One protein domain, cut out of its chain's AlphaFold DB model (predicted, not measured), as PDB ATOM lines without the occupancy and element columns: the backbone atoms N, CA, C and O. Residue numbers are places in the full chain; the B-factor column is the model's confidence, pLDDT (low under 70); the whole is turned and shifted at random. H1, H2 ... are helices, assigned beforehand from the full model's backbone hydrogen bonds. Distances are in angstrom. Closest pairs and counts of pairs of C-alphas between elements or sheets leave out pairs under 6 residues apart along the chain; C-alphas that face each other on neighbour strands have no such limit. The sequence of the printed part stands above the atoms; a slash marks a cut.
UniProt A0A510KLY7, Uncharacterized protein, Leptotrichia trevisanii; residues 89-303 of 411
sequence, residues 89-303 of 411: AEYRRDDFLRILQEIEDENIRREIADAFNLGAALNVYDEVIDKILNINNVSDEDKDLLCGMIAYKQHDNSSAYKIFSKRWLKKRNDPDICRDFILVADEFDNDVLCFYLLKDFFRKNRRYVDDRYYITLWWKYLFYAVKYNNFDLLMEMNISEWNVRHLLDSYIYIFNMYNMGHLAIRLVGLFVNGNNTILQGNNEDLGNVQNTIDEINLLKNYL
ATOM      1  N   ALA A  89     -16.600 -39.336 -10.367       80.25
ATOM      2  CA  ALA A  89     -17.785 -40.154 -10.573       80.25
ATOM      3  C   ALA A  89     -19.074 -39.539 -10.036       80.25
ATOM      4  O   ALA A  89     -20.127 -39.741 -10.632       80.25
ATOM      5  N   GLU A  90     -19.006 -38.812  -8.923       81.81
ATOM      6  CA  GLU A  90     -20.170 -38.142  -8.356       81.81
ATOM      7  C   GLU A  90     -20.589 -36.973  -9.247       81.81
ATOM      8  O   GLU A  90     -21.761 -36.855  -9.598       81.81
ATOM      9  N   TYR A  91     -19.623 -36.170  -9.704       81.25
ATOM     10  CA  TYR A  91     -19.889 -35.051 -10.611       81.25
ATOM     11  C   TYR A  91     -20.462 -35.478 -11.960       81.25
ATOM     12  O   TYR A  91     -21.306 -34.785 -12.518       81.25
ATOM     13  N   ARG A  92     -19.990 -36.605 -12.492       86.94
ATOM     14  CA  ARG A  92     -20.413 -37.144 -13.788       86.94
ATOM     15  C   ARG A  92     -21.482 -38.224 -13.661       86.94
ATOM     16  O   ARG A  92     -21.721 -38.955 -14.616       86.94
ATOM     17  N   ARG A  93     -22.135 -38.348 -12.500       85.88
ATOM     18  CA  ARG A  93     -23.116 -39.411 -12.249       85.88
ATOM     19  C   ARG A  93     -24.285 -39.366 -13.228       85.88
ATOM     20  O   ARG A  93     -24.677 -40.408 -13.743       85.88
ATOM     21  N   ASP A  94     -24.829 -38.182 -13.483       87.88
ATOM     22  CA  ASP A  94     -25.974 -38.032 -14.385       87.88
ATOM     23  C   ASP A  94     -25.578 -38.318 -15.839       87.88
ATOM     24  O   ASP A  94     -26.302 -39.022 -16.543       87.88
ATOM     25  N   ASP A  95     -24.387 -37.868 -16.256       90.00
ATOM     26  CA  ASP A  95     -23.806 -38.208 -17.558       90.00
ATOM     27  C   ASP A  95     -23.631 -39.725 -17.697       90.00
ATOM     28  O   ASP A  95     -24.045 -40.315 -18.690       90.00
ATOM     29  N   PHE A  96     -23.088 -40.378 -16.668       87.56
ATOM     30  CA  PHE A  96     -22.910 -41.825 -16.633       87.56
ATOM     31  C   PHE A  96     -24.243 -42.572 -16.759       87.56
ATOM     32  O   PHE A  96     -24.370 -43.476 -17.583       87.56
ATOM     33  N   LEU A  97     -25.260 -42.177 -15.986       88.25
ATOM     34  CA  LEU A  97     -26.587 -42.792 -16.042       88.25
ATOM     35  C   LEU A  97     -27.251 -42.596 -17.406       88.25
ATOM     36  O   LEU A  97     -27.855 -43.541 -17.914       88.25
ATOM     37  N   ARG A  98     -27.113 -41.408 -18.009       93.19
ATOM     38  CA  ARG A  98     -27.587 -41.142 -19.370       93.19
ATOM     39  C   ARG A  98     -26.919 -42.086 -20.367       93.19
ATOM     40  O   ARG A  98     -27.622 -42.775 -21.097       93.19
ATOM     41  N   ILE A  99     -25.587 -42.167 -20.363       91.44
ATOM     42  CA  ILE A  99     -24.850 -43.006 -21.321       91.44
ATOM     43  C   ILE A  99     -25.209 -44.487 -21.129       91.44
ATOM     44  O   ILE A  99     -25.449 -45.194 -22.101       91.44
ATOM     45  N   LEU A 100     -25.330 -44.968 -19.885       88.94
ATOM     46  CA  LEU A 100     -25.756 -46.346 -19.624       88.94
ATOM     47  C   LEU A 100     -27.148 -46.658 -20.189       88.94
ATOM     48  O   LEU A 100     -27.385 -47.785 -20.621       88.94
ATOM     49  N   GLN A 101     -28.073 -45.695 -20.187       90.19
ATOM     50  CA  GLN A 101     -29.409 -45.881 -20.766       90.19
ATOM     51  C   GLN A 101     -29.380 -45.984 -22.295       90.19
ATOM     52  O   GLN A 101     -30.253 -46.639 -22.862       90.19
ATOM     53  N   GLU A 102     -28.378 -45.390 -22.947       89.81
ATOM     54  CA  GLU A 102     -28.186 -45.464 -24.397       89.81
ATOM     55  C   GLU A 102     -27.653 -46.835 -24.843       89.81
ATOM     56  O   GLU A 102     -27.924 -47.265 -25.959       89.81
ATOM     57  N   ILE A 103     -26.946 -47.574 -23.981       89.12
ATOM     58  CA  ILE A 103     -26.383 -48.893 -24.314       89.12
ATOM     59  C   ILE A 103     -27.493 -49.947 -24.358       89.12
ATOM     60  O   ILE A 103     -28.021 -50.317 -23.313       89.12
ATOM     61  N   GLU A 104     -27.828 -50.473 -25.538       87.25
ATOM     62  CA  GLU A 104     -28.921 -51.449 -25.718       87.25
ATOM     63  C   GLU A 104     -28.648 -52.811 -25.062       87.25
ATOM     64  O   GLU A 104     -29.566 -53.432 -24.527       87.25
ATOM     65  N   ASP A 105     -27.394 -53.269 -25.075       87.56
ATOM     66  CA  ASP A 105     -27.007 -54.561 -24.507       87.56
ATOM     67  C   ASP A 105     -26.979 -54.501 -22.970       87.56
ATOM     68  O   ASP A 105     -26.121 -53.861 -22.356       87.56
ATOM     69  N   GLU A 106     -27.929 -55.194 -22.338       88.00
ATOM     70  CA  GLU A 106     -28.067 -55.225 -20.882       88.00
ATOM     71  C   GLU A 106     -26.870 -55.886 -20.179       88.00
ATOM     72  O   GLU A 106     -26.514 -55.472 -19.073       88.00
ATOM     73  N   ASN A 107     -26.220 -56.875 -20.801       86.81
ATOM     74  CA  ASN A 107     -25.051 -57.528 -20.212       86.81
ATOM     75  C   ASN A 107     -23.864 -56.566 -20.190       86.81
ATOM     76  O   ASN A 107     -23.255 -56.381 -19.139       86.81
ATOM     77  N   ILE A 108     -23.599 -55.883 -21.310       85.50
ATOM     78  CA  ILE A 108     -22.543 -54.860 -21.387       85.50
ATOM     79  C   ILE A 108     -22.829 -53.730 -20.393       85.50
ATOM     80  O   ILE A 108     -21.943 -53.309 -19.651       85.50
ATOM     81  N   ARG A 109     -24.082 -53.269 -20.318       88.12
ATOM     82  CA  ARG A 109     -24.496 -52.220 -19.377       88.12
ATOM     83  C   ARG A 109     -24.222 -52.609 -17.920       88.12
ATOM     84  O   ARG A 109     -23.732 -51.778 -17.156       88.12
ATOM     85  N   ARG A 110     -24.531 -53.852 -17.529       84.19
ATOM     86  CA  ARG A 110     -24.266 -54.367 -16.174       84.19
ATOM     87  C   ARG A 110     -22.771 -54.465 -15.889       84.19
ATOM     88  O   ARG A 110     -22.346 -53.988 -14.847       84.19
ATOM     89  N   GLU A 111     -21.977 -54.983 -16.823       84.00
ATOM     90  CA  GLU A 111     -20.519 -55.066 -16.659       84.00
ATOM     91  C   GLU A 111     -19.873 -53.685 -16.458       84.00
ATOM     92  O   GLU A 111     -19.030 -53.516 -15.576       84.00
ATOM     93  N   ILE A 112     -20.302 -52.673 -17.222       84.44
ATOM     94  CA  ILE A 112     -19.823 -51.289 -17.072       84.44
ATOM     95  C   ILE A 112     -20.235 -50.712 -15.710       84.44
ATOM     96  O   ILE A 112     -19.431 -50.062 -15.039       84.44
ATOM     97  N   ALA A 113     -21.478 -50.948 -15.278       82.75
ATOM     98  CA  ALA A 113     -21.956 -50.500 -13.971       82.75
ATOM     99  C   ALA A 113     -21.196 -51.173 -12.813       82.75
ATOM    100  O   ALA A 113     -20.854 -50.512 -11.830       82.75
ATOM    101  N   ASP A 114     -20.883 -52.462 -12.939       79.44
ATOM    102  CA  ASP A 114     -20.104 -53.209 -11.953       79.44
ATOM    103  C   ASP A 114     -18.656 -52.703 -11.889       79.44
ATOM    104  O   ASP A 114     -18.131 -52.478 -10.797       79.44
ATOM    105  N   ALA A 115     -18.040 -52.409 -13.040       76.00
ATOM    106  CA  ALA A 115     -16.705 -51.812 -13.119       76.00
ATOM    107  C   ALA A 115     -16.584 -50.459 -12.409       76.00
ATOM    108  O   ALA A 115     -15.501 -50.080 -11.956       76.00
ATOM    109  N   PHE A 116     -17.699 -49.745 -12.289       71.94
ATOM    110  CA  PHE A 116     -17.779 -48.464 -11.606       71.94
ATOM    111  C   PHE A 116     -18.044 -48.596 -10.099       71.94
ATOM    112  O   PHE A 116     -17.518 -47.815  -9.304       71.94
ATOM    113  N   ASN A 117     -18.864 -49.573  -9.702       69.56
ATOM    114  CA  ASN A 117     -19.294 -49.772  -8.313       69.56
ATOM    115  C   ASN A 117     -18.285 -50.553  -7.461       69.56
ATOM    116  O   ASN A 117     -18.312 -50.460  -6.230       69.56
ATOM    117  N   LEU A 118     -17.404 -51.338  -8.079       55.88
ATOM    118  CA  LEU A 118     -16.430 -52.139  -7.352       55.88
ATOM    119  C   LEU A 118     -15.244 -51.269  -6.925       55.88
ATOM    120  O   LEU A 118     -14.377 -50.929  -7.721       55.88
ATOM    121  N   GLY A 119     -15.144 -50.988  -5.623       50.38
ATOM    122  CA  GLY A 119     -13.930 -50.452  -4.985       50.38
ATOM    123  C   GLY A 119     -12.742 -51.435  -4.971       50.38
ATOM    124  O   GLY A 119     -11.853 -51.309  -4.131       50.38
ATOM    125  N   ALA A 120     -12.751 -52.441  -5.849       52.19
ATOM    126  CA  ALA A 120     -11.723 -53.457  -6.018       52.19
ATOM    127  C   ALA A 120     -11.275 -53.480  -7.486       52.19
ATOM    128  O   ALA A 120     -12.108 -53.383  -8.386       52.19
ATOM    129  N   ALA A 121      -9.965 -53.628  -7.706       58.69
ATOM    130  CA  ALA A 121      -9.375 -53.687  -9.039       58.69
ATOM    131  C   ALA A 121      -9.972 -54.850  -9.848       58.69
ATOM    132  O   ALA A 121      -9.911 -56.005  -9.415       58.69
ATOM    133  N   LEU A 122     -10.552 -54.557 -11.011       62.44
ATOM    134  CA  LEU A 122     -11.076 -55.588 -11.901       62.44
ATOM    135  C   LEU A 122      -9.938 -56.340 -12.601       62.44
ATOM    136  O   LEU A 122      -9.133 -55.742 -13.307       62.44
ATOM    137  N   ASN A 123      -9.946 -57.673 -12.511       60.56
ATOM    138  CA  ASN A 123      -9.046 -58.535 -13.294       60.56
ATOM    139  C   ASN A 123      -9.326 -58.492 -14.809       60.56
ATOM    140  O   ASN A 123      -8.525 -58.993 -15.588       60.56
ATOM    141  N   VAL A 124     -10.472 -57.933 -15.210       64.81
ATOM    142  CA  VAL A 124     -11.006 -57.958 -16.582       64.81
ATOM    143  C   VAL A 124     -11.142 -56.538 -17.160       64.81
ATOM    144  O   VAL A 124     -11.952 -56.280 -18.044       64.81
ATOM    145  N   TYR A 125     -10.380 -55.583 -16.614       74.75
ATOM    146  CA  TYR A 125     -10.456 -54.159 -16.956       74.75
ATOM    147  C   TYR A 125     -10.312 -53.891 -18.464       74.75
ATOM    148  O   TYR A 125     -11.145 -53.185 -19.030       74.75
ATOM    149  N   ASP A 126      -9.320 -54.500 -19.114       77.69
ATOM    150  CA  ASP A 126      -9.045 -54.269 -20.537       77.69
ATOM    151  C   ASP A 126     -10.213 -54.719 -21.431       77.69
ATOM    152  O   ASP A 126     -10.593 -54.006 -22.358       77.69
ATOM    153  N   GLU A 127     -10.874 -55.837 -21.102       82.50
ATOM    154  CA  GLU A 127     -12.022 -56.316 -21.884       82.50
ATOM    155  C   GLU A 127     -13.238 -55.387 -21.753       82.50
ATOM    156  O   GLU A 127     -13.992 -55.222 -22.711       82.50
ATOM    157  N   VAL A 128     -13.444 -54.764 -20.585       84.12
ATOM    158  CA  VAL A 128     -14.531 -53.788 -20.389       84.12
ATOM    159  C   VAL A 128     -14.276 -52.537 -21.230       84.12
ATOM    160  O   VAL A 128     -15.193 -52.050 -21.893       84.12
ATOM    161  N   ILE A 129     -13.035 -52.039 -21.251       85.31
ATOM    162  CA  ILE A 129     -12.644 -50.901 -22.092       85.31
ATOM    163  C   ILE A 129     -12.850 -51.233 -23.574       85.31
ATOM    164  O   ILE A 129     -13.494 -50.462 -24.287       85.31
ATOM    165  N   ASP A 130     -12.394 -52.401 -24.029       86.19
ATOM    166  CA  ASP A 130     -12.575 -52.840 -25.415       86.19
ATOM    167  C   ASP A 130     -14.056 -52.960 -25.791       86.19
ATOM    168  O   ASP A 130     -14.464 -52.524 -26.873       86.19
ATOM    169  N   LYS A 131     -14.897 -53.493 -24.897       88.50
ATOM    170  CA  LYS A 131     -16.349 -53.546 -25.116       88.50
ATOM    171  C   LYS A 131     -16.933 -52.148 -25.289       88.50
ATOM    172  O   LYS A 131     -17.642 -51.940 -26.269       88.50
ATOM    173  N   ILE A 132     -16.599 -51.192 -24.413       89.25
ATOM    174  CA  ILE A 132     -17.078 -49.798 -24.497       89.25
ATOM    175  C   ILE A 132     -16.703 -49.163 -25.840       89.25
ATOM    176  O   ILE A 132     -17.546 -48.546 -26.498       89.25
ATOM    177  N   LEU A 133     -15.454 -49.336 -26.281       88.56
ATOM    178  CA  LEU A 133     -14.967 -48.750 -27.531       88.56
ATOM    179  C   LEU A 133     -15.738 -49.261 -28.762       88.56
ATOM    180  O   LEU A 133     -15.963 -48.498 -29.708       88.56
ATOM    181  N   ASN A 134     -16.224 -50.504 -28.717       89.62
ATOM    182  CA  ASN A 134     -16.958 -51.161 -29.800       89.62
ATOM    183  C   ASN A 134     -18.487 -50.940 -29.775       89.62
ATOM    184  O   ASN A 134     -19.194 -51.456 -30.643       89.62
ATOM    185  N   ILE A 135     -19.028 -50.163 -28.828       89.06
ATOM    186  CA  ILE A 135     -20.467 -49.853 -28.777       89.06
ATOM    187  C   ILE A 135     -20.836 -48.890 -29.916       89.06
ATOM    188  O   ILE A 135     -20.411 -47.740 -29.932       89.06
ATOM    189  N   ASN A 136     -21.639 -49.323 -30.888       85.50
ATOM    190  CA  ASN A 136     -21.910 -48.510 -32.085       85.50
ATOM    191  C   ASN A 136     -22.851 -47.317 -31.850       85.50
ATOM    192  O   ASN A 136     -22.790 -46.344 -32.597       85.50
ATOM    193  N   ASN A 137     -23.732 -47.388 -30.850       86.88
ATOM    194  CA  ASN A 137     -24.785 -46.395 -30.620       86.88
ATOM    195  C   ASN A 137     -24.426 -45.322 -29.572       86.88
ATOM    196  O   ASN A 137     -25.257 -44.469 -29.281       86.88
ATOM    197  N   VAL A 138     -23.197 -45.336 -29.047       90.00
ATOM    198  CA  VAL A 138     -22.675 -44.337 -28.100       90.00
ATOM    199  C   VAL A 138     -21.621 -43.479 -28.795       90.00
ATOM    200  O   VAL A 138     -20.803 -43.988 -29.567       90.00
ATOM    201  N   SER A 139     -21.629 -42.172 -28.532       91.44
ATOM    202  CA  SER A 139     -20.679 -41.240 -29.146       91.44
ATOM    203  C   SER A 139     -19.235 -41.499 -28.692       91.44
ATOM    204  O   SER A 139     -18.995 -41.927 -27.564       91.44
ATOM    205  N   ASP A 140     -18.244 -41.186 -29.533       90.19
ATOM    206  CA  ASP A 140     -16.828 -41.310 -29.148       90.19
ATOM    207  C   ASP A 140     -16.471 -40.443 -27.929       90.19
ATOM    208  O   ASP A 140     -15.608 -40.803 -27.131       90.19
ATOM    209  N   GLU A 141     -17.148 -39.302 -27.756       90.12
ATOM    210  CA  GLU A 141     -16.956 -38.431 -26.595       90.12
ATOM    211  C   GLU A 141     -17.500 -39.070 -25.310       90.12
ATOM    212  O   GLU A 141     -16.855 -38.965 -24.263       90.12
ATOM    213  N   ASP A 142     -18.630 -39.767 -25.384       92.25
ATOM    214  CA  ASP A 142     -19.202 -40.503 -24.256       92.25
ATOM    215  C   ASP A 142     -18.386 -41.760 -23.930       92.25
ATOM    216  O   ASP A 142     -18.135 -42.042 -22.758       92.25
ATOM    217  N   LYS A 143     -17.874 -42.466 -24.946       92.19
ATOM    218  CA  LYS A 143     -16.935 -43.587 -24.764       92.19
ATOM    219  C   LYS A 143     -15.655 -43.141 -24.069       92.19
ATOM    220  O   LYS A 143     -15.253 -43.753 -23.084       92.19
ATOM    221  N   ASP A 144     -15.034 -42.055 -24.542       91.38
ATOM    222  CA  ASP A 144     -13.834 -41.487 -23.919       91.38
ATOM    223  C   ASP A 144     -14.119 -41.112 -22.451       91.38
ATOM    224  O   ASP A 144     -13.280 -41.344 -21.583       91.38
ATOM    225  N   LEU A 145     -15.295 -40.541 -22.153       91.94
ATOM    226  CA  LEU A 145     -15.678 -40.183 -20.784       91.94
ATOM    227  C   LEU A 145     -15.852 -41.428 -19.902       91.94
ATOM    228  O   LEU A 145     -15.266 -41.475 -18.822       91.94
ATOM    229  N   LEU A 146     -16.587 -42.443 -20.369       90.50
ATOM    230  CA  LEU A 146     -16.780 -43.711 -19.659       90.50
ATOM    231  C   LEU A 146     -15.449 -44.399 -19.350       90.50
ATOM    232  O   LEU A 146     -15.172 -44.709 -18.191       90.50
ATOM    233  N   CYS A 147     -14.604 -44.589 -20.364       90.81
ATOM    234  CA  CYS A 147     -13.292 -45.209 -20.198       90.81
ATOM    235  C   CYS A 147     -12.420 -44.417 -19.217       90.81
ATOM    236  O   CYS A 147     -11.778 -45.001 -18.347       90.81
ATOM    237  N   GLY A 148     -12.433 -43.081 -19.305       91.44
ATOM    238  CA  GLY A 148     -11.702 -42.213 -18.384       91.44
ATOM    239  C   GLY A 148     -12.194 -42.337 -16.943       91.44
ATOM    240  O   GLY A 148     -11.385 -42.460 -16.026       91.44
ATOM    241  N   MET A 149     -13.509 -42.343 -16.732       89.19
ATOM    242  CA  MET A 149     -14.115 -42.481 -15.406       89.19
ATOM    243  C   MET A 149     -13.831 -43.848 -14.776       89.19
ATOM    244  O   MET A 149     -13.535 -43.917 -13.584       89.19
ATOM    245  N   ILE A 150     -13.872 -44.924 -15.565       86.75
ATOM    246  CA  ILE A 150     -13.495 -46.261 -15.092       86.75
ATOM    247  C   ILE A 150     -12.005 -46.283 -14.748       86.75
ATOM    248  O   ILE A 150     -11.659 -46.699 -13.649       86.75
ATOM    249  N   ALA A 151     -11.124 -45.770 -15.613       88.19
ATOM    250  CA  ALA A 151      -9.688 -45.686 -15.323       88.19
ATOM    251  C   ALA A 151      -9.402 -44.898 -14.033       88.19
ATOM    252  O   ALA A 151      -8.614 -45.333 -13.195       88.19
ATOM    253  N   TYR A 152     -10.092 -43.768 -13.840       88.69
ATOM    254  CA  TYR A 152     -10.045 -42.972 -12.613       88.69
ATOM    255  C   TYR A 152     -10.440 -43.811 -11.387       88.69
ATOM    256  O   TYR A 152      -9.688 -43.868 -10.416       88.69
ATOM    257  N   LYS A 153     -11.561 -44.543 -11.456       84.88
ATOM    258  CA  LYS A 153     -12.047 -45.403 -10.364       84.88
ATOM    259  C   LYS A 153     -11.160 -46.600 -10.061       84.88
ATOM    260  O   LYS A 153     -11.007 -46.976  -8.903       84.88
ATOM    261  N   GLN A 154     -10.557 -47.172 -11.091       81.56
ATOM    262  CA  GLN A 154      -9.620 -48.283 -10.977       81.56
ATOM    263  C   GLN A 154      -8.213 -47.812 -10.555       81.56
ATOM    264  O   GLN A 154      -7.296 -48.625 -10.448       81.56
ATOM    265  N   HIS A 155      -8.031 -46.509 -10.299       83.31
ATOM    266  CA  HIS A 155      -6.746 -45.863 -10.032       83.31
ATOM    267  C   HIS A 155      -5.675 -46.163 -11.099       83.31
ATOM    268  O   HIS A 155      -4.472 -46.158 -10.812       83.31
ATOM    269  N   ASP A 156      -6.091 -46.385 -12.350       85.25
ATOM    270  CA  ASP A 156      -5.180 -46.479 -13.483       85.25
ATOM    271  C   ASP A 156      -4.821 -45.081 -13.988       85.25
ATOM    272  O   ASP A 156      -5.384 -44.548 -14.951       85.25
ATOM    273  N   ASN A 157      -3.850 -44.476 -13.304       87.00
ATOM    274  CA  ASN A 157      -3.381 -43.132 -13.609       87.00
ATOM    275  C   ASN A 157      -2.953 -42.961 -15.075       87.00
ATOM    276  O   ASN A 157      -3.298 -41.951 -15.679       87.00
ATOM    277  N   SER A 158      -2.285 -43.942 -15.682       86.19
ATOM    278  CA  SER A 158      -1.779 -43.841 -17.056       86.19
ATOM    279  C   SER A 158      -2.917 -43.615 -18.053       86.19
ATOM    280  O   SER A 158      -2.897 -42.649 -18.824       86.19
ATOM    281  N   SER A 159      -3.952 -44.457 -17.992       88.94
ATOM    282  CA  SER A 159      -5.124 -44.339 -18.861       88.94
ATOM    283  C   SER A 159      -5.944 -43.092 -18.543       88.94
ATOM    284  O   SER A 159      -6.322 -42.367 -19.465       88.94
ATOM    285  N   ALA A 160      -6.155 -42.782 -17.260       91.81
ATOM    286  CA  ALA A 160      -6.885 -41.586 -16.851       91.81
ATOM    287  C   ALA A 160      -6.201 -40.309 -17.379       91.81
ATOM    288  O   ALA A 160      -6.826 -39.513 -18.082       91.81
ATOM    289  N   TYR A 161      -4.896 -40.140 -17.146       93.12
ATOM    290  CA  TYR A 161      -4.134 -39.001 -17.666       93.12
ATOM    291  C   TYR A 161      -4.163 -38.934 -19.188       93.12
ATOM    292  O   TYR A 161      -4.427 -37.864 -19.735       93.12
ATOM    293  N   LYS A 162      -3.949 -40.053 -19.890       91.12
ATOM    294  CA  LYS A 162      -4.008 -40.116 -21.359       91.12
ATOM    295  C   LYS A 162      -5.357 -39.630 -21.897       91.12
ATOM    296  O   LYS A 162      -5.387 -38.829 -22.831       91.12
ATOM    297  N   ILE A 163      -6.462 -40.084 -21.312       92.88
ATOM    298  CA  ILE A 163      -7.817 -39.732 -21.750       92.88
ATOM    299  C   ILE A 163      -8.137 -38.273 -21.409       92.88
ATOM    300  O   ILE A 163      -8.462 -37.488 -22.305       92.88
ATOM    301  N   PHE A 164      -8.007 -37.872 -20.143       95.25
ATOM    302  CA  PHE A 164      -8.428 -36.540 -19.704       95.25
ATOM    303  C   PHE A 164      -7.521 -35.430 -20.238       95.25
ATOM    304  O   PHE A 164      -8.033 -34.388 -20.651       95.25
ATOM    305  N   SER A 165      -6.209 -35.663 -20.364       93.88
ATOM    306  CA  SER A 165      -5.323 -34.701 -21.032       93.88
ATOM    307  C   SER A 165      -5.668 -34.538 -22.515       93.88
ATOM    308  O   SER A 165      -5.707 -33.412 -23.005       93.88
ATOM    309  N   LYS A 166      -5.989 -35.621 -23.240       91.81
ATOM    310  CA  LYS A 166      -6.397 -35.559 -24.654       91.81
ATOM    311  C   LYS A 166      -7.710 -34.794 -24.827       91.81
ATOM    312  O   LYS A 166      -7.809 -33.959 -25.727       91.81
ATOM    313  N   ARG A 167      -8.706 -35.052 -23.970       93.00
ATOM    314  CA  ARG A 167      -9.973 -34.299 -23.944       93.00
ATOM    315  C   ARG A 167      -9.717 -32.816 -23.691       93.00
ATOM    316  O   ARG A 167     -10.174 -31.972 -24.462       93.00
ATOM    317  N   TRP A 168      -8.916 -32.508 -22.671       94.00
ATOM    318  CA  TRP A 168      -8.555 -31.139 -22.320       94.00
ATOM    319  C   TRP A 168      -7.818 -30.427 -23.453       94.00
ATOM    320  O   TRP A 168      -8.236 -29.344 -23.845       94.00
ATOM    321  N   LEU A 169      -6.801 -31.046 -24.056       91.38
ATOM    322  CA  LEU A 169      -6.058 -30.485 -25.189       91.38
ATOM    323  C   LEU A 169      -6.961 -30.161 -26.390       91.38
ATOM    324  O   LEU A 169      -6.743 -29.141 -27.044       91.38
ATOM    325  N   LYS A 170      -7.988 -30.980 -26.658       90.12
ATOM    326  CA  LYS A 170      -8.966 -30.733 -27.733       90.12
ATOM    327  C   LYS A 170      -9.913 -29.568 -27.426       90.12
ATOM    328  O   LYS A 170     -10.219 -28.789 -28.325       90.12
ATOM    329  N   LYS A 171     -10.398 -29.448 -26.185       89.50
ATOM    330  CA  LYS A 171     -11.431 -28.475 -25.779       89.50
ATOM    331  C   LYS A 171     -11.025 -27.704 -24.509       89.50
ATOM    332  O   LYS A 171     -11.740 -27.681 -23.515       89.50
ATOM    333  N   ARG A 172      -9.887 -26.998 -24.549       86.12
ATOM    334  CA  ARG A 172      -9.284 -26.290 -23.388       86.12
ATOM    335  C   ARG A 172     -10.114 -25.159 -22.764       86.12
ATOM    336  O   ARG A 172      -9.693 -24.603 -21.750       86.12
ATOM    337  N   ASN A 173     -11.196 -24.739 -23.412       85.81
ATOM    338  CA  ASN A 173     -12.074 -23.667 -22.930       85.81
ATOM    339  C   ASN A 173     -13.368 -24.209 -22.314       85.81
ATOM    340  O   ASN A 173     -14.140 -23.432 -21.762       85.81
ATOM    341  N   ASP A 174     -13.604 -25.515 -22.419       90.06
ATOM    342  CA  ASP A 174     -14.768 -26.169 -21.847       90.06
ATOM    343  C   ASP A 174     -14.581 -26.320 -20.319       90.06
ATOM    344  O   ASP A 174     -13.624 -26.981 -19.890       90.06
ATOM    345  N   PRO A 175     -15.435 -25.687 -19.486       88.56
ATOM    346  CA  PRO A 175     -15.279 -25.690 -18.029       88.56
ATOM    347  C   PRO A 175     -15.334 -27.093 -17.423       88.56
ATOM    348  O   PRO A 175     -14.589 -27.401 -16.495       88.56
ATOM    349  N   ASP A 176     -16.193 -27.931 -17.982       88.38
ATOM    350  CA  ASP A 176     -16.490 -29.280 -17.534       88.38
ATOM    351  C   ASP A 176     -15.301 -30.208 -17.817       88.38
ATOM    352  O   ASP A 176     -14.836 -30.925 -16.933       88.38
ATOM    353  N   ILE A 177     -14.717 -30.119 -19.014       91.81
ATOM    354  CA  ILE A 177     -13.506 -30.872 -19.374       91.81
ATOM    355  C   ILE A 177     -12.297 -30.422 -18.545       91.81
ATOM    356  O   ILE A 177     -11.482 -31.249 -18.133       91.81
ATOM    357  N   CYS A 178     -12.161 -29.117 -18.293       91.88
ATOM    358  CA  CYS A 178     -11.095 -28.608 -17.431       91.88
ATOM    359  C   CYS A 178     -11.251 -29.114 -15.995       91.88
ATOM    360  O   CYS A 178     -10.271 -29.580 -15.414       91.88
ATOM    361  N   ARG A 179     -12.471 -29.054 -15.442       90.56
ATOM    362  CA  ARG A 179     -12.787 -29.579 -14.109       90.56
ATOM    363  C   ARG A 179     -12.420 -31.051 -14.011       90.56
ATOM    364  O   ARG A 179     -11.723 -31.420 -13.074       90.56
ATOM    365  N   ASP A 180     -12.848 -31.872 -14.965       92.38
ATOM    366  CA  ASP A 180     -12.587 -33.309 -14.910       92.38
ATOM    367  C   ASP A 180     -11.082 -33.600 -14.830       92.38
ATOM    368  O   ASP A 180     -10.644 -34.421 -14.026       92.38
ATOM    369  N   PHE A 181     -10.267 -32.868 -15.597       94.81
ATOM    370  CA  PHE A 181      -8.820 -33.048 -15.553       94.81
ATOM    371  C   PHE A 181      -8.183 -32.518 -14.258       94.81
ATOM    372  O   PHE A 181      -7.233 -33.121 -13.759       94.81
ATOM    373  N   ILE A 182      -8.719 -31.438 -13.677       93.25
ATOM    374  CA  ILE A 182      -8.317 -30.958 -12.344       93.25
ATOM    375  C   ILE A 182      -8.556 -32.051 -11.295       93.25
ATOM    376  O   ILE A 182      -7.661 -32.327 -10.502       93.25
ATOM    377  N   LEU A 183      -9.728 -32.695 -11.314       90.25
ATOM    378  CA  LEU A 183     -10.082 -33.751 -10.360       90.25
ATOM    379  C   LEU A 183      -9.179 -34.981 -10.497       90.25
ATOM    380  O   LEU A 183      -8.738 -35.539  -9.498       90.25
ATOM    381  N   VAL A 184      -8.839 -35.361 -11.729       92.31
ATOM    382  CA  VAL A 184      -7.874 -36.437 -12.006       92.31
ATOM    383  C   VAL A 184      -6.485 -36.079 -11.481       92.31
ATOM    384  O   VAL A 184      -5.823 -36.914 -10.870       92.31
ATOM    385  N   ALA A 185      -6.031 -34.842 -11.699       92.62
ATOM    386  CA  ALA A 185      -4.730 -34.401 -11.212       92.62
ATOM    387  C   ALA A 185      -4.654 -34.356  -9.678       92.62
ATOM    388  O   ALA A 185      -3.595 -34.653  -9.126       92.62
ATOM    389  N   ASP A 186      -5.753 -34.001  -9.008       89.19
ATOM    390  CA  ASP A 186      -5.832 -33.994  -7.546       89.19
ATOM    391  C   ASP A 186      -5.855 -35.413  -6.959       89.19
ATOM    392  O   ASP A 186      -5.104 -35.691  -6.031       89.19
ATOM    393  N   GLU A 187      -6.641 -36.327  -7.539       87.12
ATOM    394  CA  GLU A 187      -6.743 -37.725  -7.083       87.12
ATOM    395  C   GLU A 187      -5.399 -38.463  -7.115       87.12
ATOM    396  O   GLU A 187      -5.115 -39.302  -6.262       87.12
ATOM    397  N   PHE A 188      -4.553 -38.153  -8.099       88.25
ATOM    398  CA  PHE A 188      -3.257 -38.804  -8.292       88.25
ATOM    399  C   PHE A 188      -2.069 -38.002  -7.729       88.25
ATOM    400  O   PHE A 188      -0.943 -38.154  -8.212       88.25
ATOM    401  N   ASP A 189      -2.298 -37.165  -6.710       87.62
ATOM    402  CA  ASP A 189      -1.270 -36.413  -5.965       87.62
ATOM    403  C   ASP A 189      -0.350 -35.540  -6.854       87.62
ATOM    404  O   ASP A 189       0.843 -35.323  -6.574       87.62
ATOM    405  N   ASN A 190      -0.883 -35.022  -7.965       92.06
ATOM    406  CA  ASN A 190      -0.171 -34.106  -8.851       92.06
ATOM    407  C   ASN A 190      -0.570 -32.652  -8.575       92.06
ATOM    408  O   ASN A 190      -1.015 -31.921  -9.460       92.06
ATOM    409  N   ASP A 191      -0.359 -32.226  -7.331       91.75
ATOM    410  CA  ASP A 191      -0.713 -30.902  -6.814       91.75
ATOM    411  C   ASP A 191      -0.242 -29.737  -7.699       91.75
ATOM    412  O   ASP A 191      -0.922 -28.721  -7.811       91.75
ATOM    413  N   VAL A 192       0.950 -29.855  -8.295       94.31
ATOM    414  CA  VAL A 192       1.569 -28.783  -9.091       94.31
ATOM    415  C   VAL A 192       0.816 -28.610 -10.414       94.31
ATOM    416  O   VAL A 192       0.484 -27.488 -10.800       94.31
ATOM    417  N   LEU A 193       0.467 -29.720 -11.077       96.06
ATOM    418  CA  LEU A 193      -0.396 -29.690 -12.255       96.06
ATOM    419  C   LEU A 193      -1.819 -29.271 -11.891       96.06
ATOM    420  O   LEU A 193      -2.409 -28.470 -12.610       96.06
ATOM    421  N   CYS A 194      -2.364 -29.780 -10.784       94.62
ATOM    422  CA  CYS A 194      -3.686 -29.392 -10.307       94.62
ATOM    423  C   CYS A 194      -3.767 -27.871 -10.125       94.62
ATOM    424  O   CYS A 194      -4.708 -27.241 -10.609       94.62
ATOM    425  N   PHE A 195      -2.760 -27.257  -9.495       95.25
ATOM    426  CA  PHE A 195      -2.695 -25.807  -9.339       95.25
ATOM    427  C   PHE A 195      -2.594 -25.072 -10.679       95.25
ATOM    428  O   PHE A 195      -3.338 -24.119 -10.910       95.25
ATOM    429  N   TYR A 196      -1.749 -25.550 -11.595       96.00
ATOM    430  CA  TYR A 196      -1.643 -24.989 -12.944       96.00
ATOM    431  C   TYR A 196      -2.979 -25.016 -13.701       96.00
ATOM    432  O   TYR A 196      -3.377 -24.017 -14.301       96.00
ATOM    433  N   LEU A 197      -3.695 -26.144 -13.649       95.44
ATOM    434  CA  LEU A 197      -4.997 -26.307 -14.293       95.44
ATOM    435  C   LEU A 197      -6.066 -25.420 -13.643       95.44
ATOM    436  O   LEU A 197      -6.850 -24.804 -14.360       95.44
ATOM    437  N   LEU A 198      -6.071 -25.296 -12.313       94.44
ATOM    438  CA  LEU A 198      -6.950 -24.374 -11.586       94.44
ATOM    439  C   LEU A 198      -6.691 -22.915 -11.987       94.44
ATOM    440  O   LEU A 198      -7.633 -22.171 -12.265       94.44
ATOM    441  N   LYS A 199      -5.418 -22.512 -12.080       93.75
ATOM    442  CA  LYS A 199      -5.020 -21.173 -12.535       93.75
ATOM    443  C   LYS A 199      -5.491 -20.922 -13.973       93.75
ATOM    444  O   LYS A 199      -6.098 -19.885 -14.231       93.75
ATOM    445  N   ASP A 200      -5.283 -21.869 -14.896       92.50
ATOM    446  CA  ASP A 200      -5.758 -21.780 -16.291       92.50
ATOM    447  C   ASP A 200      -7.296 -21.722 -16.375       92.50
ATOM    448  O   ASP A 200      -7.849 -20.903 -17.116       92.50
ATOM    449  N   PHE A 201      -7.991 -22.535 -15.573       92.81
ATOM    450  CA  PHE A 201      -9.450 -22.571 -15.486       92.81
ATOM    451  C   PHE A 201     -10.023 -21.212 -15.084       92.81
ATOM    452  O   PHE A 201     -10.831 -20.649 -15.825       92.81
ATOM    453  N   PHE A 202      -9.586 -20.652 -13.952       92.06
ATOM    454  CA  PHE A 202     -10.115 -19.381 -13.457       92.06
ATOM    455  C   PHE A 202      -9.654 -18.187 -14.290       92.06
ATOM    456  O   PHE A 202     -10.392 -17.210 -14.406       92.06
ATOM    457  N   ARG A 203      -8.492 -18.263 -14.953       90.38
ATOM    458  CA  ARG A 203      -8.064 -17.216 -15.891       90.38
ATOM    459  C   ARG A 203      -9.047 -17.059 -17.052       90.38
ATOM    460  O   ARG A 203      -9.324 -15.927 -17.445       90.38
ATOM    461  N   LYS A 204      -9.592 -18.171 -17.555       87.19
ATOM    462  CA  LYS A 204     -10.587 -18.209 -18.644       87.19
ATOM    463  C   LYS A 204     -12.022 -18.038 -18.154       87.19
ATOM    464  O   LYS A 204     -12.848 -17.485 -18.871       87.19
ATOM    465  N   ASN A 205     -12.310 -18.480 -16.932       84.06
ATOM    466  CA  ASN A 205     -13.658 -18.551 -16.379       84.06
ATOM    467  C   ASN A 205     -13.808 -17.733 -15.085       84.06
ATOM    468  O   ASN A 205     -14.368 -18.203 -14.096       84.06
ATOM    469  N   ARG A 206     -13.327 -16.482 -15.088       77.31
ATOM    470  CA  ARG A 206     -13.313 -15.595 -13.902       77.31
ATOM    471  C   ARG A 206     -14.685 -15.408 -13.234       77.31
ATOM    472  O   ARG A 206     -14.742 -15.110 -12.050       77.31
ATOM    473  N   ARG A 207     -15.769 -15.597 -13.993       76.56
ATOM    474  CA  ARG A 207     -17.171 -15.529 -13.541       76.56
ATOM    475  C   ARG A 207     -17.632 -16.696 -12.658       76.56
ATOM    476  O   ARG A 207     -18.794 -16.731 -12.306       76.56
ATOM    477  N   TYR A 208     -16.796 -17.711 -12.438       78.88
ATOM    478  CA  TYR A 208     -17.154 -18.868 -11.607       78.88
ATOM    479  C   TYR A 208     -16.545 -18.797 -10.205       78.88
ATOM    480  O   TYR A 208     -16.668 -19.740  -9.432       78.88
ATOM    481  N   VAL A 209     -15.880 -17.694  -9.858       73.31
ATOM    482  CA  VAL A 209     -15.355 -17.483  -8.500       73.31
ATOM    483  C   VAL A 209     -16.490 -17.332  -7.478       73.31
ATOM    484  O   VAL A 209     -16.332 -17.713  -6.323       73.31
ATOM    485  N   ASP A 210     -17.637 -16.826  -7.922       67.44
ATOM    486  CA  ASP A 210     -18.878 -16.623  -7.173       67.44
ATOM    487  C   ASP A 210     -19.954 -17.686  -7.448       67.44
ATOM    488  O   ASP A 210     -21.047 -17.642  -6.879       67.44
ATOM    489  N   ASP A 211     -19.653 -18.679  -8.286       74.19
ATOM    490  CA  ASP A 211     -20.585 -19.756  -8.595       74.19
ATOM    491  C   ASP A 211     -20.560 -20.828  -7.494       74.19
ATOM    492  O   ASP A 211     -19.510 -21.369  -7.128       74.19
ATOM    493  N   ARG A 212     -21.748 -21.175  -6.986       68.06
ATOM    494  CA  ARG A 212     -21.934 -22.150  -5.905       68.06
ATOM    495  C   ARG A 212     -21.312 -23.516  -6.211       68.06
ATOM    496  O   ARG A 212     -20.879 -24.192  -5.281       68.06
ATOM    497  N   TYR A 213     -21.258 -23.921  -7.479       69.50
ATOM    498  CA  TYR A 213     -20.688 -25.201  -7.901       69.50
ATOM    499  C   TYR A 213     -19.159 -25.174  -8.000       69.50
ATOM    500  O   TYR A 213     -18.520 -26.212  -7.823       69.50
ATOM    501  N   TYR A 214     -18.566 -24.004  -8.252       78.31
ATOM    502  CA  TYR A 214     -17.128 -23.842  -8.503       78.31
ATOM    503  C   TYR A 214     -16.368 -23.205  -7.336       78.31
ATOM    504  O   TYR A 214     -15.133 -23.206  -7.327       78.31
ATOM    505  N   ILE A 215     -17.075 -22.729  -6.309       77.62
ATOM    506  CA  ILE A 215     -16.473 -22.122  -5.119       77.62
ATOM    507  C   ILE A 215     -15.471 -23.049  -4.420       77.62
ATOM    508  O   ILE A 215     -14.489 -22.603  -3.832       77.62
ATOM    509  N   THR A 216     -15.667 -24.361  -4.501       80.06
ATOM    510  CA  THR A 216     -14.749 -25.331  -3.904       80.06
ATOM    511  C   THR A 216     -13.439 -25.453  -4.677       80.06
ATOM    512  O   THR A 216     -12.373 -25.528  -4.064       80.06
ATOM    513  N   LEU A 217     -13.488 -25.383  -6.011       86.50
ATOM    514  CA  LEU A 217     -12.296 -25.273  -6.855       86.50
ATOM    515  C   LEU A 217     -11.562 -23.961  -6.579       86.50
ATOM    516  O   LEU A 217     -10.333 -23.947  -6.560       86.50
ATOM    517  N   TRP A 218     -12.291 -22.878  -6.292       89.44
ATOM    518  CA  TRP A 218     -11.690 -21.600  -5.913       89.44
ATOM    519  C   TRP A 218     -10.915 -21.702  -4.594       89.44
ATOM    520  O   TRP A 218      -9.754 -21.300  -4.525       89.44
ATOM    521  N   TRP A 219     -11.490 -22.326  -3.562       87.31
ATOM    522  CA  TRP A 219     -10.776 -22.559  -2.301       87.31
ATOM    523  C   TRP A 219      -9.553 -23.462  -2.468       87.31
ATOM    524  O   TRP A 219      -8.510 -23.198  -1.869       87.31
ATOM    525  N   LYS A 220      -9.642 -24.493  -3.317       88.00
ATOM    526  CA  LYS A 220      -8.492 -25.343  -3.652       88.00
ATOM    527  C   LYS A 220      -7.405 -24.556  -4.391       88.00
ATOM    528  O   LYS A 220      -6.225 -24.697  -4.073       88.00
ATOM    529  N   TYR A 221      -7.792 -23.682  -5.321       92.00
ATOM    530  CA  TYR A 221      -6.877 -22.744  -5.969       92.00
ATOM    531  C   TYR A 221      -6.173 -21.858  -4.934       92.00
ATOM    532  O   TYR A 221      -4.951 -21.769  -4.965       92.00
ATOM    533  N   LEU A 222      -6.900 -21.263  -3.981       91.69
ATOM    534  CA  LEU A 222      -6.315 -20.407  -2.942       91.69
ATOM    535  C   LEU A 222      -5.380 -21.162  -1.997       91.69
ATOM    536  O   LEU A 222      -4.339 -20.633  -1.612       91.69
ATOM    537  N   PHE A 223      -5.728 -22.400  -1.636       90.62
ATOM    538  CA  PHE A 223      -4.842 -23.280  -0.880       90.62
ATOM    539  C   PHE A 223      -3.500 -23.443  -1.598       90.62
ATOM    540  O   PHE A 223      -2.447 -23.245  -0.991       90.62
ATOM    541  N   TYR A 224      -3.537 -23.743  -2.896       91.38
ATOM    542  CA  TYR A 224      -2.329 -23.879  -3.694       91.38
ATOM    543  C   TYR A 224      -1.622 -22.544  -3.948       91.38
ATOM    544  O   TYR A 224      -0.401 -22.512  -3.910       91.38
ATOM    545  N   ALA A 225      -2.342 -21.435  -4.113       91.88
ATOM    546  CA  ALA A 225      -1.751 -20.104  -4.245       91.88
ATOM    547  C   ALA A 225      -0.919 -19.730  -3.008       91.88
ATOM    548  O   ALA A 225       0.186 -19.218  -3.148       91.88
ATOM    549  N   VAL A 226      -1.410 -20.056  -1.804       90.38
ATOM    550  CA  VAL A 226      -0.651 -19.914  -0.550       90.38
ATOM    551  C   VAL A 226       0.497 -20.924  -0.480       90.38
ATOM    552  O   VAL A 226       1.620 -20.536  -0.174       90.38
ATOM    553  N   LYS A 227       0.244 -22.208  -0.782       89.50
ATOM    554  CA  LYS A 227       1.267 -23.272  -0.751       89.50
ATOM    555  C   LYS A 227       2.451 -22.946  -1.657       89.50
ATOM    556  O   LYS A 227       3.578 -23.133  -1.233       89.50
ATOM    557  N   TYR A 228       2.168 -22.478  -2.871       89.69
ATOM    558  CA  TYR A 228       3.156 -22.174  -3.899       89.69
ATOM    559  C   TYR A 228       3.588 -20.708  -3.918       89.69
ATOM    560  O   TYR A 228       4.323 -20.299  -4.813       89.69
ATOM    561  N   ASN A 229       3.101 -19.910  -2.962       89.94
ATOM    562  CA  ASN A 229       3.305 -18.469  -2.899       89.94
ATOM    563  C   ASN A 229       3.201 -17.807  -4.289       89.94
ATOM    564  O   ASN A 229       4.149 -17.178  -4.747       89.94
ATOM    565  N   ASN A 230       2.098 -18.038  -5.005       90.81
ATOM    566  CA  ASN A 230       1.868 -17.517  -6.353       90.81
ATOM    567  C   ASN A 230       0.472 -16.896  -6.433       90.81
ATOM    568  O   ASN A 230      -0.538 -17.601  -6.401       90.81
ATOM    569  N   PHE A 231       0.424 -15.569  -6.564       91.31
ATOM    570  CA  PHE A 231      -0.821 -14.795  -6.552       91.31
ATOM    571  C   PHE A 231      -1.102 -14.060  -7.868       91.31
ATOM    572  O   PHE A 231      -1.993 -13.213  -7.912       91.31
ATOM    573  N   ASP A 232      -0.395 -14.395  -8.953       89.19
ATOM    574  CA  ASP A 232      -0.483 -13.678 -10.236       89.19
ATOM    575  C   ASP A 232      -1.927 -13.544 -10.732       89.19
ATOM    576  O   ASP A 232      -2.349 -12.475 -11.159       89.19
ATOM    577  N   LEU A 233      -2.728 -14.613 -10.632       90.62
ATOM    578  CA  LEU A 233      -4.124 -14.561 -11.063       90.62
ATOM    579  C   LEU A 233      -4.941 -13.577 -10.211       90.62
ATOM    580  O   LEU A 233      -5.734 -12.831 -10.775       90.62
ATOM    581  N   LEU A 234      -4.739 -13.528  -8.889       90.62
ATOM    582  CA  LEU A 234      -5.424 -12.562  -8.017       90.62
ATOM    583  C   LEU A 234      -5.013 -11.120  -8.341       90.62
ATOM    584  O   LEU A 234      -5.862 -10.228  -8.351       90.62
ATOM    585  N   MET A 235      -3.736 -10.903  -8.668       89.00
ATOM    586  CA  MET A 235      -3.225  -9.603  -9.112       89.00
ATOM    587  C   MET A 235      -3.847  -9.166 -10.446       89.00
ATOM    588  O   MET A 235      -4.256  -8.017 -10.593       89.00
ATOM    589  N   GLU A 236      -3.989 -10.089 -11.401       88.94
ATOM    590  CA  GLU A 236      -4.570  -9.840 -12.729       88.94
ATOM    591  C   GLU A 236      -6.111  -9.770 -12.749       88.94
ATOM    592  O   GLU A 236      -6.719  -9.421 -13.773       88.94
ATOM    593  N   MET A 237      -6.776 -10.182 -11.669       88.50
ATOM    594  CA  MET A 237      -8.233 -10.237 -11.605       88.50
ATOM    595  C   MET A 237      -8.831  -8.848 -11.399       88.50
ATOM    596  O   MET A 237      -8.511  -8.145 -10.441       88.50
ATOM    597  N   ASN A 238      -9.771  -8.476 -12.270       88.88
ATOM    598  CA  ASN A 238     -10.584  -7.289 -12.046       88.88
ATOM    599  C   ASN A 238     -11.579  -7.558 -10.909       88.88
ATOM    600  O   ASN A 238     -12.248  -8.597 -10.913       88.88
ATOM    601  N   ILE A 239     -11.670  -6.632  -9.958       89.00
ATOM    602  CA  ILE A 239     -12.631  -6.717  -8.858       89.00
ATOM    603  C   ILE A 239     -13.901  -6.006  -9.303       89.00
ATOM    604  O   ILE A 239     -13.857  -4.856  -9.732       89.00
ATOM    605  N   SER A 240     -15.024  -6.700  -9.214       87.25
ATOM    606  CA  SER A 240     -16.340  -6.185  -9.561       87.25
ATOM    607  C   SER A 240     -17.330  -6.485  -8.447       87.25
ATOM    608  O   SER A 240     -17.064  -7.286  -7.552       87.25
ATOM    609  N   GLU A 241     -18.516  -5.895  -8.541       83.88
ATOM    610  CA  GLU A 241     -19.609  -6.145  -7.598       83.88
ATOM    611  C   GLU A 241     -19.985  -7.632  -7.485       83.88
ATOM    612  O   GLU A 241     -20.500  -8.050  -6.450       83.88
ATOM    613  N   TRP A 242     -19.700  -8.434  -8.514       80.62
ATOM    614  CA  TRP A 242     -19.997  -9.867  -8.554       80.62
ATOM    615  C   TRP A 242     -19.018 -10.690  -7.712       80.62
ATOM    616  O   TRP A 242     -19.428 -11.511  -6.897       80.62
ATOM    617  N   ASN A 243     -17.712 -10.431  -7.837       84.44
ATOM    618  CA  ASN A 243     -16.680 -11.270  -7.217       84.44
ATOM    619  C   ASN A 243     -16.083 -10.695  -5.922       84.44
ATOM    620  O   ASN A 243     -15.433 -11.434  -5.180       84.44
ATOM    621  N   VAL A 244     -16.306  -9.409  -5.627       86.62
ATOM    622  CA  VAL A 244     -15.705  -8.689  -4.489       86.62
ATOM    623  C   VAL A 244     -15.919  -9.404  -3.153       86.62
ATOM    624  O   VAL A 244     -15.027  -9.403  -2.313       86.62
ATOM    625  N   ARG A 245     -17.054 -10.084  -2.977       82.44
ATOM    626  CA  ARG A 245     -17.405 -10.837  -1.759       82.44
ATOM    627  C   ARG A 245     -16.473 -12.013  -1.514       82.44
ATOM    628  O   ARG A 245     -15.820 -12.100  -0.481       82.44
ATOM    629  N   HIS A 246     -16.367 -12.891  -2.503       83.56
ATOM    630  CA  HIS A 246     -15.486 -14.048  -2.414       83.56
ATOM    631  C   HIS A 246     -14.024 -13.626  -2.377       83.56
ATOM    632  O   HIS A 246     -13.230 -14.237  -1.665       83.56
ATOM    633  N   LEU A 247     -13.663 -12.553  -3.086       89.06
ATOM    634  CA  LEU A 247     -12.327 -11.979  -2.994       89.06
ATOM    635  C   LEU A 247     -12.047 -11.453  -1.582       89.06
ATOM    636  O   LEU A 247     -10.985 -11.761  -1.054       89.06
ATOM    637  N   LEU A 248     -12.986 -10.775  -0.921       89.06
ATOM    638  CA  LEU A 248     -12.815 -10.312   0.457       89.06
ATOM    639  C   LEU A 248     -12.429 -11.465   1.397       89.06
ATOM    640  O   LEU A 248     -11.400 -11.393   2.074       89.06
ATOM    641  N   ASP A 249     -13.186 -12.566   1.362       87.44
ATOM    642  CA  ASP A 249     -12.878 -13.776   2.137       87.44
ATOM    643  C   ASP A 249     -11.517 -14.381   1.753       87.44
ATOM    644  O   ASP A 249     -10.756 -14.832   2.613       87.44
ATOM    645  N   SER A 250     -11.185 -14.357   0.459       90.19
ATOM    646  CA  SER A 250      -9.912 -14.860  -0.073       90.19
ATOM    647  C   SER A 250      -8.720 -14.088   0.492       90.19
ATOM    648  O   SER A 250      -7.753 -14.695   0.950       90.19
ATOM    649  N   TYR A 251      -8.786 -12.754   0.504       91.81
ATOM    650  CA  TYR A 251      -7.718 -11.905   1.034       91.81
ATOM    651  C   TYR A 251      -7.599 -12.023   2.557       91.81
ATOM    652  O   TYR A 251      -6.480 -12.079   3.068       91.81
ATOM    653  N   ILE A 252      -8.712 -12.152   3.290       90.44
ATOM    654  CA  ILE A 252      -8.690 -12.449   4.735       90.44
ATOM    655  C   ILE A 252      -7.941 -13.759   4.994       90.44
ATOM    656  O   ILE A 252      -7.069 -13.809   5.867       90.44
ATOM    657  N   TYR A 253      -8.245 -14.802   4.216       90.62
ATOM    658  CA  TYR A 253      -7.552 -16.083   4.302       90.62
ATOM    659  C   TYR A 253      -6.052 -15.946   4.029       90.62
ATOM    660  O   TYR A 253      -5.243 -16.343   4.869       90.62
ATOM    661  N   ILE A 254      -5.676 -15.330   2.906       90.94
ATOM    662  CA  ILE A 254      -4.272 -15.154   2.516       90.94
ATOM    663  C   ILE A 254      -3.506 -14.373   3.586       90.94
ATOM    664  O   ILE A 254      -2.492 -14.851   4.088       90.94
ATOM    665  N   PHE A 255      -3.999 -13.208   4.008       88.56
ATOM    666  CA  PHE A 255      -3.294 -12.392   4.997       88.56
ATOM    667  C   PHE A 255      -3.160 -13.086   6.348       88.56
ATOM    668  O   PHE A 255      -2.124 -12.950   7.003       88.56
ATOM    669  N   ASN A 256      -4.148 -13.882   6.755       87.19
ATOM    670  CA  ASN A 256      -4.010 -14.704   7.947       87.19
ATOM    671  C   ASN A 256      -2.885 -15.748   7.799       87.19
ATOM    672  O   ASN A 256      -2.084 -15.899   8.720       87.19
ATOM    673  N   MET A 257      -2.786 -16.427   6.651       85.62
ATOM    674  CA  MET A 257      -1.751 -17.445   6.402       85.62
ATOM    675  C   MET A 257      -0.322 -16.877   6.408       85.62
ATOM    676  O   MET A 257       0.611 -17.587   6.772       85.62
ATOM    677  N   TYR A 258      -0.148 -15.592   6.083       81.38
ATOM    678  CA  TYR A 258       1.154 -14.905   6.084       81.38
ATOM    679  C   TYR A 258       1.426 -14.088   7.355       81.38
ATOM    680  O   TYR A 258       2.285 -13.208   7.364       81.38
ATOM    681  N   ASN A 259       0.703 -14.354   8.450       77.19
ATOM    682  CA  ASN A 259       0.818 -13.610   9.713       77.19
ATOM    683  C   ASN A 259       0.565 -12.092   9.576       77.19
ATOM    684  O   ASN A 259       0.924 -11.302  10.452       77.19
ATOM    685  N   MET A 260      -0.128 -11.665   8.519       76.31
ATOM    686  CA  MET A 260      -0.563 -10.288   8.286       76.31
ATOM    687  C   MET A 260      -1.955 -10.045   8.888       76.31
ATOM    688  O   MET A 260      -2.825  -9.423   8.283       76.31
ATOM    689  N   GLY A 261      -2.180 -10.519  10.119       73.00
ATOM    690  CA  GLY A 261      -3.508 -10.528  10.751       73.00
ATOM    691  C   GLY A 261      -4.165  -9.149  10.890       73.00
ATOM    692  O   GLY A 261      -5.383  -9.051  10.899       73.00
ATOM    693  N   HIS A 262      -3.380  -8.073  10.931       71.75
ATOM    694  CA  HIS A 262      -3.899  -6.703  10.936       71.75
ATOM    695  C   HIS A 262      -4.624  -6.336   9.626       71.75
ATOM    696  O   HIS A 262      -5.651  -5.667   9.683       71.75
ATOM    697  N   LEU A 263      -4.150  -6.821   8.469       79.88
ATOM    698  CA  LEU A 263      -4.827  -6.642   7.178       79.88
ATOM    699  C   LEU A 263      -6.099  -7.493   7.105       79.88
ATOM    700  O   LEU A 263      -7.138  -7.015   6.664       79.88
ATOM    701  N   ALA A 264      -6.047  -8.727   7.618       82.06
ATOM    702  CA  ALA A 264      -7.227  -9.585   7.724       82.06
ATOM    703  C   ALA A 264      -8.320  -8.962   8.618       82.06
ATOM    704  O   ALA A 264      -9.490  -8.956   8.251       82.06
ATOM    705  N   ILE A 265      -7.942  -8.385   9.765       79.00
ATOM    706  CA  ILE A 265      -8.864  -7.675  10.669       79.00
ATOM    707  C   ILE A 265      -9.467  -6.444   9.986       79.00
ATOM    708  O   ILE A 265     -10.672  -6.226  10.099       79.00
ATOM    709  N   ARG A 266      -8.652  -5.659   9.264       81.25
ATOM    710  CA  ARG A 266      -9.121  -4.492   8.502       81.25
ATOM    711  C   ARG A 266     -10.205  -4.881   7.498       81.25
ATOM    712  O   ARG A 266     -11.242  -4.233   7.446       81.25
ATOM    713  N   LEU A 267      -9.990  -5.973   6.763       85.81
ATOM    714  CA  LEU A 267     -10.948  -6.490   5.788       85.81
ATOM    715  C   LEU A 267     -12.253  -6.984   6.417       85.81
ATOM    716  O   LEU A 267     -13.322  -6.757   5.860       85.81
ATOM    717  N   VAL A 268     -12.193  -7.608   7.596       81.81
ATOM    718  CA  VAL A 268     -13.408  -8.009   8.324       81.81
ATOM    719  C   VAL A 268     -14.288  -6.804   8.678       81.81
ATOM    720  O   VAL A 268     -15.509  -6.934   8.698       81.81
ATOM    721  N   GLY A 269     -13.699  -5.621   8.882       75.69
ATOM    722  CA  GLY A 269     -14.440  -4.380   9.125       75.69
ATOM    723  C   GLY A 269     -15.335  -3.918   7.965       75.69
ATOM    724  O   GLY A 269     -16.136  -3.009   8.158       75.69
ATOM    725  N   LEU A 270     -15.228  -4.527   6.777       79.94
ATOM    726  CA  LEU A 270     -16.052  -4.200   5.604       79.94
ATOM    727  C   LEU A 270     -17.403  -4.942   5.581       79.94
ATOM    728  O   LEU A 270     -18.281  -4.602   4.784       79.94
ATOM    729  N   PHE A 271     -17.589  -5.938   6.452       75.12
ATOM    730  CA  PHE A 271     -18.854  -6.658   6.605       75.12
ATOM    731  C   PHE A 271     -19.855  -5.872   7.457       75.12
ATOM    732  O   PHE A 271     -19.502  -5.330   8.506       75.12
ATOM    733  N   VAL A 272     -21.133  -5.858   7.060       67.25
ATOM    734  CA  VAL A 272     -22.191  -5.222   7.866       67.25
ATOM    735  C   VAL A 272     -22.402  -6.026   9.140       67.25
ATOM    736  O   VAL A 272     -22.752  -7.197   9.074       67.25
ATOM    737  N   ASN A 273     -22.223  -5.413  10.313       63.88
ATOM    738  CA  ASN A 273     -22.496  -6.045  11.612       63.88
ATOM    739  C   ASN A 273     -21.806  -7.416  11.825       63.88
ATOM    740  O   ASN A 273     -22.291  -8.237  12.600       63.88
ATOM    741  N   GLY A 274     -20.684  -7.686  11.144       56.91
ATOM    742  CA  GLY A 274     -19.999  -8.985  11.198       56.91
ATOM    743  C   GLY A 274     -20.642 -10.100  10.358       56.91
ATOM    744  O   GLY A 274     -20.229 -11.255  10.477       56.91
ATOM    745  N   ASN A 275     -21.618  -9.777   9.503       61.81
ATOM    746  CA  ASN A 275     -22.232 -10.709   8.562       61.81
ATOM    747  C   ASN A 275     -21.289 -10.993   7.389       61.81
ATOM    748  O   ASN A 275     -21.053 -10.148   6.531       61.81
ATOM    749  N   ASN A 276     -20.735 -12.200   7.366       69.88
ATOM    750  CA  ASN A 276     -19.715 -12.608   6.413       69.88
ATOM    751  C   ASN A 276     -20.253 -13.647   5.411       69.88
ATOM    752  O   ASN A 276     -20.931 -14.599   5.804       69.88
ATOM    753  N   THR A 277     -19.865 -13.501   4.137       66.56
ATOM    754  CA  THR A 277     -20.317 -14.344   3.016       66.56
ATOM    755  C   THR A 277     -20.046 -15.835   3.240       66.56
ATOM    756  O   THR A 277     -20.947 -16.655   3.046       66.56
ATOM    757  N   ILE A 278     -18.853 -16.224   3.706       71.12
ATOM    758  CA  ILE A 278     -18.529 -17.642   3.923       71.12
ATOM    759  C   ILE A 278     -19.235 -18.254   5.142       71.12
ATOM    760  O   ILE A 278     -19.507 -19.456   5.151       71.12
ATOM    761  N   LEU A 279     -19.526 -17.459   6.175       66.00
ATOM    762  CA  LEU A 279     -20.170 -17.944   7.402       66.00
ATOM    763  C   LEU A 279     -21.690 -18.056   7.268       66.00
ATOM    764  O   LEU A 279     -22.284 -18.951   7.868       66.00
ATOM    765  N   GLN A 280     -22.313 -17.169   6.494       66.00
ATOM    766  CA  GLN A 280     -23.770 -17.099   6.359       66.00
ATOM    767  C   GLN A 280     -24.292 -17.765   5.084       66.00
ATOM    768  O   GLN A 280     -25.470 -18.115   5.011       66.00
ATOM    769  N   GLY A 281     -23.416 -18.026   4.107       59.88
ATOM    770  CA  GLY A 281     -23.779 -18.728   2.875       59.88
ATOM    771  C   GLY A 281     -24.754 -17.943   1.994       59.88
ATOM    772  O   GLY A 281     -25.475 -18.547   1.199       59.88
ATOM    773  N   ASN A 282     -24.795 -16.620   2.155       57.75
ATOM    774  CA  ASN A 282     -25.636 -15.679   1.429       57.75
ATOM    775  C   ASN A 282     -24.786 -14.521   0.860       57.75
ATOM    776  O   ASN A 282     -23.677 -14.229   1.310       57.75
ATOM    777  N   ASN A 283     -25.317 -13.870  -0.178       54.50
ATOM    778  CA  ASN A 283     -24.595 -12.869  -0.970       54.50
ATOM    779  C   ASN A 283     -24.975 -11.416  -0.618       54.50
ATOM    780  O   ASN A 283     -24.555 -10.494  -1.312       54.50
ATOM    781  N   GLU A 284     -25.766 -11.166   0.427       53.22
ATOM    782  CA  GLU A 284     -26.426  -9.862   0.632       53.22
ATOM    783  C   GLU A 284     -25.721  -8.923   1.634       53.22
ATOM    784  O   GLU A 284     -26.141  -7.783   1.791       53.22
ATOM    785  N   ASP A 285     -24.606  -9.335   2.246       61.94
ATOM    786  CA  ASP A 285     -24.137  -8.735   3.512       61.94
ATOM    787  C   ASP A 285     -22.889  -7.824   3.453       61.94
ATOM    788  O   ASP A 285     -22.282  -7.502   4.483       61.94
ATOM    789  N   LEU A 286     -22.483  -7.362   2.265       61.84
ATOM    790  CA  LEU A 286     -21.470  -6.299   2.192       61.84
ATOM    791  C   LEU A 286     -22.072  -4.956   2.586       61.84
ATOM    792  O   LEU A 286     -23.218  -4.670   2.254       61.84
ATOM    793  N   GLY A 287     -21.269  -4.117   3.245       67.69
ATOM    794  CA  GLY A 287     -21.643  -2.732   3.505       67.69
ATOM    795  C   GLY A 287     -21.603  -1.929   2.212       67.69
ATOM    796  O   GLY A 287     -22.412  -2.101   1.305       67.69
ATOM    797  N   ASN A 288     -20.623  -1.040   2.096       81.00
ATOM    798  CA  ASN A 288     -20.409  -0.326   0.848       81.00
ATOM    799  C   ASN A 288     -19.562  -1.184  -0.111       81.00
ATOM    800  O   ASN A 288     -18.362  -1.382   0.099       81.00
ATOM    801  N   VAL A 289     -20.203  -1.685  -1.172       83.94
ATOM    802  CA  VAL A 289     -19.576  -2.520  -2.208       83.94
ATOM    803  C   VAL A 289     -18.403  -1.798  -2.873       83.94
ATOM    804  O   VAL A 289     -17.336  -2.394  -3.001       83.94
ATOM    805  N   GLN A 290     -18.554  -0.521  -3.231       85.75
ATOM    806  CA  GLN A 290     -17.489   0.242  -3.882       85.75
ATOM    807  C   GLN A 290     -16.294   0.449  -2.948       85.75
ATOM    808  O   GLN A 290     -15.167   0.158  -3.335       85.75
ATOM    809  N   ASN A 291     -16.536   0.825  -1.688       83.69
ATOM    810  CA  ASN A 291     -15.457   0.943  -0.700       83.69
ATOM    811  C   ASN A 291     -14.732  -0.397  -0.498       83.69
ATOM    812  O   ASN A 291     -13.521  -0.424  -0.297       83.69
ATOM    813  N   THR A 292     -15.460  -1.516  -0.569       86.25
ATOM    814  CA  THR A 292     -14.864  -2.856  -0.475       86.25
ATOM    815  C   THR A 292     -13.983  -3.155  -1.686       86.25
ATOM    816  O   THR A 292     -12.880  -3.673  -1.532       86.25
ATOM    817  N   ILE A 293     -14.439  -2.804  -2.892       88.75
ATOM    818  CA  ILE A 293     -13.649  -2.926  -4.123       88.75
ATOM    819  C   ILE A 293     -12.358  -2.109  -4.013       88.75
ATOM    820  O   ILE A 293     -11.279  -2.631  -4.302       88.75
ATOM    821  N   ASP A 294     -12.460  -0.854  -3.580       84.38
ATOM    822  CA  ASP A 294     -11.323   0.059  -3.449       84.38
ATOM    823  C   ASP A 294     -10.311  -0.464  -2.424       84.38
ATOM    824  O   ASP A 294      -9.110  -0.518  -2.697       84.38
ATOM    825  N   GLU A 295     -10.798  -0.943  -1.278       86.12
ATOM    826  CA  GLU A 295      -9.960  -1.496  -0.220       86.12
ATOM    827  C   GLU A 295      -9.249  -2.782  -0.660       86.12
ATOM    828  O   GLU A 295      -8.042  -2.916  -0.459       86.12
ATOM    829  N   ILE A 296      -9.939  -3.717  -1.324       89.56
ATOM    830  CA  ILE A 296      -9.270  -4.921  -1.834       89.56
ATOM    831  C   ILE A 296      -8.242  -4.541  -2.905       89.56
ATOM    832  O   ILE A 296      -7.136  -5.078  -2.875       89.56
ATOM    833  N   ASN A 297      -8.553  -3.609  -3.815       87.12
ATOM    834  CA  ASN A 297      -7.598  -3.128  -4.821       87.12
ATOM    835  C   ASN A 297      -6.341  -2.518  -4.186       87.12
ATOM    836  O   ASN A 297      -5.238  -2.770  -4.671       87.12
ATOM    837  N   LEU A 298      -6.485  -1.775  -3.085       85.88
ATOM    838  CA  LEU A 298      -5.352  -1.279  -2.306       85.88
ATOM    839  C   LEU A 298      -4.545  -2.436  -1.705       85.88
ATOM    840  O   LEU A 298      -3.317  -2.467  -1.826       85.88
ATOM    841  N   LEU A 299      -5.233  -3.394  -1.077       83.19
ATOM    842  CA  LEU A 299      -4.603  -4.509  -0.377       83.19
ATOM    843  C   LEU A 299      -3.936  -5.531  -1.301       83.19
ATOM    844  O   LEU A 299      -3.023  -6.225  -0.857       83.19
ATOM    845  N   LYS A 300      -4.289  -5.577  -2.593       86.62
ATOM    846  CA  LYS A 300      -3.549  -6.359  -3.599       86.62
ATOM    847  C   LYS A 300      -2.046  -6.115  -3.544       86.62
ATOM    848  O   LYS A 300      -1.276  -7.062  -3.635       86.62
ATOM    849  N   ASN A 301      -1.640  -4.865  -3.329       81.75
ATOM    850  CA  ASN A 301      -0.233  -4.463  -3.300       81.75
ATOM    851  C   ASN A 301       0.540  -4.991  -2.079       81.75
ATOM    852  O   ASN A 301       1.752  -4.831  -2.012       81.75
ATOM    853  N   TYR A 302      -0.153  -5.595  -1.109       83.38
ATOM    854  CA  TYR A 302       0.438  -6.207   0.081       83.38
ATOM    855  C   TYR A 302       0.518  -7.733  -0.027       83.38
ATOM    856  O   TYR A 302       0.931  -8.390   0.932       83.38
ATOM    857  N   LEU A 303       0.108  -8.314  -1.161       85.00
ATOM    858  CA  LEU A 303       0.345  -9.728  -1.412       85.00
ATOM    859  C   LEU A 303       1.861  -9.994  -1.428       85.00
ATOM    860  O   LEU A 303       2.607  -9.209  -2.011       85.00
TER     861      LEU A 303
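Overview. This is residues 89 to 303 of the 411 residues of an uncharacterized protein of Leptotrichia trevisanii (UniProt A0A510KLY7). Thirteen helices follow one another as an elongated zigzag stack, most of the longer ones standing across the long axis. H1 to H4 form one end, H5 to H8 the middle, and H10, H11 and H13 the other end, with the short H9 and H12 beside this run. The printed part has 215 residues, with H1 to H13 in chain order and no named strand, and its class is all helix. It is loose, with a radius of gyration of the C-alphas of 21.3 A, and spans 62 by 31 by 30 A, only just elongated.

Along the chain. H1, residues 93 to 102, begins at C-alpha 93 (-23.116, -39.411, -12.249). H2 holds residues 106 to 117, H3 125 to 133, H4 140 to 153 (19.8 A), H5 157 to 170 (19.6 A), H6 175 to 187 (18.4 A) and H7 191 to 204 (20.0 A). H8 holds residues 215 to 227 (18.3 A), H9 232 to 236, H10 244 to 257 (19.7 A), H11 261 to 268 and H12 277 to 280. H13, residues 289 to 302 (20.5 A), ends at C-alpha 302 (0.438, -6.207, 0.081).

Arrangement. H1 is close to H2 but not clearly touching, the closest C-alphas, Leu 100 and Arg 109, being 6.0 A apart. H2 touches H3 at a steep tilt of 51 degrees, closest at Ile 112 and Val 128, 6.7 A. H3 and H4 form a hairpin, closest at Ile 129 and Cys 147, 6.0 A. H4, H5 and H6 make an up-and-down bundle, each running against the one before; Phe 164 and Phe 181 are the closest C-alphas of H5 and H6, 5.4 A apart. H6 and H7 form a hairpin at a shallow tilt of 14 degrees, closest at Ala 185 and Cys 194, 5.2 A. H7 touches H8 at a steep tilt of 56 degrees, closest at Leu 198 and Tyr 221, 5.8 A. H10 is the hub and touches H8, H11, H12 and H13; its closest C-alphas to H11 are Ile 252 and Ala 264, 4.4 A apart, and to H13 Val 244 and Ile 293, 6.1 A. H9 touches no helix but is near H7 and H13. Every O i to N i+4 pair is within hydrogen-bond range in H1 to H11; in H13 8 of 10 are, and H12 is too short for such a pair.

Size, cuts and confidence. The two C-alphas farthest apart, those of Asp 105 and His 262, are 63.9 A apart. The printed part has no cut, and no link is long. The mean pLDDT of the printed part is 84.0; residues 117 to 124, 210, 212 to 213, 272 to 277 and 279 to 287 are under 70.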